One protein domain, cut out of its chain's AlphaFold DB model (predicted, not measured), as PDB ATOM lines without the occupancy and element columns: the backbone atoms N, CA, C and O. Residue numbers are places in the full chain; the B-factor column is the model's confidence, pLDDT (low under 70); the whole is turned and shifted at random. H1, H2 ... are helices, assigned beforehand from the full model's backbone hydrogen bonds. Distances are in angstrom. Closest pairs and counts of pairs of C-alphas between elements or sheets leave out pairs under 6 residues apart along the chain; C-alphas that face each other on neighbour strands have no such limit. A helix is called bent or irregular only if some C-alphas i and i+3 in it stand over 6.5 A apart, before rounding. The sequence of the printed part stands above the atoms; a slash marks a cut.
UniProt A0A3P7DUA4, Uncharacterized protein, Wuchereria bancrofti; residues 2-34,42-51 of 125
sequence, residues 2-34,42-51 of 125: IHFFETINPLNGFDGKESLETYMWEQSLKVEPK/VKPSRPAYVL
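What this domain is: This is residues 2 to 34 and 42 to 51 of the 125 residues of an uncharacterized protein of Wuchereria bancrofti (UniProt A0A3P7DUA4). The printed part is an open, flat frame with three sides and an empty middle: the short helix H1 and the stretched link after it make one side, the long helix H2 makes the next, and residues 42 to 51, which end in the short helix H3, make the third, beyond a cut. H1 and H3 are at the two free ends of this C-shaped outline, and no helix touches another. The printed part has 43 residues with three named helices, in the order H1, H2, H3, and no named strand; its class is all helix. It is extended, with a radius of gyration of the C-alphas of 14.5 A, and the C-alphas span 35 by 32 by 13 A.

Where its parts are: The printed part begins with H1, residues 2 to 6, Ile 2 to Glu 6; C-alpha 2 is at (108.990, 57.746, 103.716). H1 is 6.6 A long from first to last C-alpha. Residues 7 to 16 then lead to H2, residues 17 to 31, Lys 17 to Val 31, which is 21.2 A long. C-alpha 17 is at (104.917, 67.365, 81.358) and C-alpha 31 at (113.593, 85.078, 89.062). H3, residues 48 to 51, Ala 48 to Leu 51, is 5.1 A long and ends with C-alpha 51 at (117.926, 79.059, 105.465).

How they stand to each other: H1 and H2 are apart, with no C-alpha of the one within 8 A of the other, and 10 residues form a short link between them. H2 and H3 are apart by the same test, and so are H1 and H3. Residues 2 to 9, of which 2 to 6 belong to H1, stand free, with no C-alpha 8 or more residues away along the chain within 10 A. Residues 24 to 30 of H2 stand free too, and so do residues 43 to 51, of which 48 to 51 belong to H3. In H1 and H2 every O i to N i+4 pair is within hydrogen-bond range. H3, with 4 residues, is too short for such a pair, and its one O i to N i+3 pair is within range. No helix is bent or irregular.

The domain as a whole: The two C-alphas farthest apart are those of His 3 and Lys 34, at 38.9 A, and the outline is flat. The first and last printed C-alphas, those of Ile 2 and Leu 51, are 23.2 A apart. Residues 35 to 41 are cut out and not printed, and C-alphas 34 and 42 are 15.7 A apart across the cut. The link from H2 to H3 runs across this cut, with 16 residues between them in the chain, 7 of them not printed. The mean pLDDT of the printed part is 93.5, and no printed residue is under 70.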
ATOM      1  N   ILE A   2     109.021  58.250 105.106       85.37
ATOM      2  CA  ILE A   2     108.990  57.746 103.716       85.37
ATOM      3  C   ILE A   2     107.725  58.193 102.959       85.37
ATOM      4  O   ILE A   2     107.836  58.711 101.855       85.37
ATOM      5  N   HIS A   3     106.559  58.126 103.615       91.75
ATOM      6  CA  HIS A   3     105.269  58.480 103.012       91.75
ATOM      7  C   HIS A   3     105.232  59.867 102.346       91.75
ATOM      8  O   HIS A   3     104.594  60.025 101.315       91.75
ATOM      9  N   PHE A   4     105.953  60.865 102.880       93.84
ATOM     10  CA  PHE A   4     105.994  62.191 102.257       93.84
ATOM     11  C   PHE A   4     106.516  62.110 100.819       93.84
ATOM     12  O   PHE A   4     105.851  62.589  99.907       93.84
ATOM     13  N   PHE A   5     107.657  61.447 100.611       93.96
ATOM     14  CA  PHE A   5     108.284  61.332  99.295       93.96
ATOM     15  C   PHE A   5     107.491  60.439  98.334       93.96
ATOM     16  O   PHE A   5     107.520  60.685  97.135       93.96
ATOM     17  N   GLU A   6     106.736  59.463  98.846       93.60
ATOM     18  CA  GLU A   6     105.834  58.622  98.042       93.60
ATOM     19  C   GLU A   6     104.610  59.390  97.517       93.60
ATOM     20  O   GLU A   6     104.038  59.015  96.499       93.60
ATOM     21  N   THR A   7     104.208  60.471  98.193       94.44
ATOM     22  CA  THR A   7     103.042  61.290  97.807       94.44
ATOM     23  C   THR A   7     103.374  62.474  96.896       94.44
ATOM     24  O   THR A   7     102.463  63.175  96.453       94.44
ATOM     25  N   ILE A   8     104.656  62.736  96.610       94.23
ATOM     26  CA  ILE A   8     105.047  63.880  95.776       94.23
ATOM     27  C   ILE A   8     104.633  63.623  94.326       94.23
ATOM     28  O   ILE A   8     105.140  62.716  93.672       94.23
ATOM     29  N   ASN A   9     103.770  64.492  93.799       94.65
ATOM     30  CA  ASN A   9     103.410  64.529  92.386       94.65
ATOM     31  C   ASN A   9     103.573  65.960  91.838       94.65
ATOM     32  O   ASN A   9     102.662  66.774  92.003       94.65
ATOM     33  N   PRO A  10     104.702  66.293  91.183       95.32
ATOM     34  CA  PRO A  10     104.938  67.639  90.659       95.32
ATOM     35  C   PRO A  10     104.023  67.994  89.478       95.32
ATOM     36  O   PRO A  10     103.864  69.170  89.175       95.32
ATOM     37  N   LEU A  11     103.403  67.002  88.829       95.78
ATOM     38  CA  LEU A  11     102.461  67.210  87.724       95.78
ATOM     39  C   LEU A  11     101.043  67.539  88.208       95.78
ATOM     40  O   LEU A  11     100.170  67.820  87.392       95.78
ATOM     41  N   ASN A  12     100.781  67.484  89.516       95.40
ATOM     42  CA  ASN A  12      99.455  67.763  90.049       95.40
ATOM     43  C   ASN A  12      99.010  69.195  89.692       95.40
ATOM     44  O   ASN A  12      99.643  70.162  90.109       95.40
ATOM     45  N   GLY A  13      97.910  69.316  88.944       95.08
ATOM     46  CA  GLY A  13      97.381  70.596  88.458       95.08
ATOM     47  C   GLY A  13      97.917  71.056  87.096       95.08
ATOM     48  O   GLY A  13      97.499  72.113  86.634       95.08
ATOM     49  N   PHE A  14      98.794  70.286  86.445       97.38
ATOM     50  CA  PHE A  14      99.275  70.554  85.087       97.38
ATOM     51  C   PHE A  14      98.669  69.563  84.087       97.38
ATOM     52  O   PHE A  14      98.553  68.375  84.375       97.38
ATOM     53  N   ASP A  15      98.363  70.034  82.874       95.63
ATOM     54  CA  ASP A  15      97.799  69.210  81.786       95.63
ATOM     55  C   ASP A  15      98.785  68.166  81.222       95.63
ATOM     56  O   ASP A  15      98.440  67.349  80.371       95.63
ATOM     57  N   GLY A  16     100.039  68.198  81.674       95.00
ATOM     58  CA  GLY A  16     101.088  67.277  81.259       95.00
ATOM     59  C   GLY A  16     102.484  67.821  81.542       95.00
ATOM     60  O   GLY A  16     102.657  68.927  82.058       95.00
ATOM     61  N   LYS A  17     103.497  67.033  81.166       96.70
ATOM     62  CA  LYS A  17     104.917  67.365  81.358       96.70
ATOM     63  C   LYS A  17     105.298  68.705  80.721       96.70
ATOM     64  O   LYS A  17     105.943  69.515  81.373       96.70
ATOM     65  N   GLU A  18     104.862  68.943  79.487       97.44
ATOM     66  CA  GLU A  18     105.198  70.159  78.732       97.44
ATOM     67  C   GLU A  18     104.630  71.430  79.382       97.44
ATOM     68  O   GLU A  18     105.286  72.470  79.403       97.44
ATOM     69  N   SER A  19     103.433  71.335  79.975       97.48
ATOM     70  CA  SER A  19     102.803  72.444  80.703       97.48
ATOM     71  C   SER A  19     103.598  72.800  81.965       97.48
ATOM     72  O   SER A  19     103.906  73.970  82.196       97.48
ATOM     73  N   LEU A  20     104.025  71.790  82.736       97.90
ATOM     74  CA  LEU A  20     104.898  71.994  83.895       97.90
ATOM     75  C   LEU A  20     106.261  72.580  83.491       97.90
ATOM     76  O   LEU A  20     106.732  73.525  84.120       97.90
ATOM     77  N   GLU A  21     106.891  72.036  82.450       97.87
ATOM     78  CA  GLU A  21     108.201  72.479  81.963       97.87
ATOM     79  C   GLU A  21     108.165  73.939  81.491       97.87
ATOM     80  O   GLU A  21     108.994  74.748  81.913       97.87
ATOM     81  N   THR A  22     107.139  74.304  80.716       97.90
ATOM     82  CA  THR A  22     106.903  75.685  80.270       97.90
ATOM     83  C   THR A  22     106.700  76.619  81.460       97.90
ATOM     84  O   THR A  22     107.349  77.662  81.546       97.90
ATOM     85  N   TYR A  23     105.862  76.228  82.426       97.90
ATOM     86  CA  TYR A  23     105.652  77.010  83.640       97.90
ATOM     87  C   TYR A  23     106.962  77.231  84.409       97.90
ATOM     88  O   TYR A  23     107.263  78.360  84.795       97.90
ATOM     89  N   MET A  24     107.765  76.184  84.617       97.34
ATOM     90  CA  MET A  24     109.044  76.289  85.326       97.34
ATOM     91  C   MET A  24     110.033  77.201  84.595       97.34
ATOM     92  O   MET A  24     110.703  78.012  85.238       97.34
ATOM     93  N   TRP A  25     110.095  77.110  83.267       96.93
ATOM     94  CA  TRP A  25     110.909  77.995  82.439       96.93
ATOM     95  C   TRP A  25     110.487  79.464  82.581       96.93
ATOM     96  O   TRP A  25     111.321  80.336  82.826       96.93
ATOM     97  N   GLU A  26     109.187  79.752  82.517       96.72
ATOM     98  CA  GLU A  26     108.667  81.106  82.718       96.72
ATOM     99  C   GLU A  26     108.926  81.635  84.134       96.72
ATOM    100  O   GLU A  26     109.224  82.818  84.300       96.72
ATOM    101  N   GLN A  27     108.833  80.787  85.167       95.02
ATOM    102  CA  GLN A  27     109.217  81.171  86.531       95.02
ATOM    103  C   GLN A  27     110.717  81.470  86.630       95.02
ATOM    104  O   GLN A  27     111.093  82.444  87.281       95.02
ATOM    105  N   SER A  28     111.569  80.696  85.947       92.98
ATOM    106  CA  SER A  28     113.011  80.957  85.885       92.98
ATOM    107  C   SER A  28     113.306  82.337  85.301       92.98
ATOM    108  O   SER A  28     114.087  83.079  85.883       92.98
ATOM    109  N   LEU A  29     112.641  82.718  84.204       92.63
ATOM    110  CA  LEU A  29     112.833  84.029  83.569       92.63
ATOM    111  C   LEU A  29     112.362  85.210  84.431       92.63
ATOM    112  O   LEU A  29     112.810  86.333  84.211       92.63
ATOM    113  N   LYS A  30     111.454  84.978  85.388       90.59
ATOM    114  CA  LYS A  30     111.017  85.997  86.358       90.59
ATOM    115  C   LYS A  30     112.018  86.168  87.496       90.59
ATOM    116  O   LYS A  30     112.220  87.284  87.954       90.59
ATOM    117  N   VAL A  31     112.606  85.066  87.968       89.44
ATOM    118  CA  VAL A  31     113.593  85.078  89.062       89.44
ATOM    119  C   VAL A  31     114.950  85.580  88.574       89.44
ATOM    120  O   VAL A  31     115.617  86.318  89.292       89.44
ATOM    121  N   GLU A  32     115.341  85.196  87.362       89.84
ATOM    122  CA  GLU A  32     116.594  85.588  86.727       89.84
ATOM    123  C   GLU A  32     116.325  85.993  85.265       89.84
ATOM    124  O   GLU A  32     116.383  85.164  84.347       89.84
ATOM    125  N   PRO A  33     115.971  87.269  85.022       90.67
ATOM    126  CA  PRO A  33     115.790  87.790  83.675       90.67
ATOM    127  C   PRO A  33     117.101  87.765  82.882       90.67
ATOM    128  O   PRO A  33     118.179  87.999  83.416       90.67
ATOM    129  N   LYS A  34     117.010  87.558  81.561       90.00
ATOM    130  CA  LYS A  34     118.185  87.560  80.661       90.00
ATOM    131  C   LYS A  34     118.905  88.908  80.593       90.00
ATOM    132  O   LYS A  34     120.073  88.967  80.227       90.00
ATOM    133  N   VAL A  42     114.555  90.226  94.825       81.96
ATOM    134  CA  VAL A  42     113.506  89.503  95.552       81.96
ATOM    135  C   VAL A  42     114.017  89.073  96.929       81.96
ATOM    136  O   VAL A  42     114.922  88.247  97.059       81.96
ATOM    137  N   LYS A  43     113.418  89.614  97.997       85.94
ATOM    138  CA  LYS A  43     113.735  89.206  99.374       85.94
ATOM    139  C   LYS A  43     113.241  87.770  99.628       85.94
ATOM    140  O   LYS A  43     112.094  87.465  99.299       85.94
ATOM    141  N   PRO A  44     114.032  86.898 100.283       88.68
ATOM    142  CA  PRO A  44     113.577  85.560 100.639       88.68
ATOM    143  C   PRO A  44     112.312  85.595 101.500       88.68
ATOM    144  O   PRO A  44     112.239  86.320 102.493       88.68
ATOM    145  N   SER A  45     111.336  84.753 101.160       91.97
ATOM    146  CA  SER A  45     110.114  84.576 101.960       91.97
ATOM    147  C   SER A  45     110.407  83.970 103.341       91.97
ATOM    148  O   SER A  45     109.691  84.217 104.311       91.97
ATOM    149  N   ARG A  46     111.483  83.180 103.454       92.86
ATOM    150  CA  ARG A  46     111.883  82.517 104.699       92.86
ATOM    151  C   ARG A  46     112.926  83.346 105.460       92.86
ATOM    152  O   ARG A  46     113.843  83.879 104.837       92.86
ATOM    153  N   PRO A  47     112.846  83.414 106.802       93.77
ATOM    154  CA  PRO A  47     113.870  84.065 107.613       93.77
ATOM    155  C   PRO A  47     115.258  83.438 107.434       93.77
ATOM    156  O   PRO A  47     115.385  82.219 107.315       93.77
ATOM    157  N   ALA A  48     116.313  84.254 107.524       90.42
ATOM    158  CA  ALA A  48     117.697  83.813 107.318       90.42
ATOM    159  C   ALA A  48     118.129  82.649 108.233       90.42
ATOM    160  O   ALA A  48     118.888  81.783 107.807       90.42
ATOM    161  N   TYR A  49     117.614  82.578 109.466       91.71
ATOM    162  CA  TYR A  49     117.947  81.492 110.396       91.71
ATOM    163  C   TYR A  49     117.404  80.123 109.948       91.71
ATOM    164  O   TYR A  49     118.003  79.107 110.280       91.71
ATOM    165  N   VAL A  50     116.308  80.091 109.176       93.07
ATOM    166  CA  VAL A  50     115.730  78.858 108.605       93.07
ATOM    167  C   VAL A  50     116.514  78.402 107.376       93.07
ATOM    168  O   VAL A  50     116.592  77.213 107.093       93.07
ATOM    169  N   LEU A  51     117.115  79.348 106.650       92.25
ATOM    170  CA  LEU A  51     117.926  79.059 105.465       92.25
ATOM    171  C   LEU A  51     119.292  78.446 105.819       92.25
ATOM    172  O   LEU A  51     119.955  77.873 104.955       92.25
TER     173      LEU A  51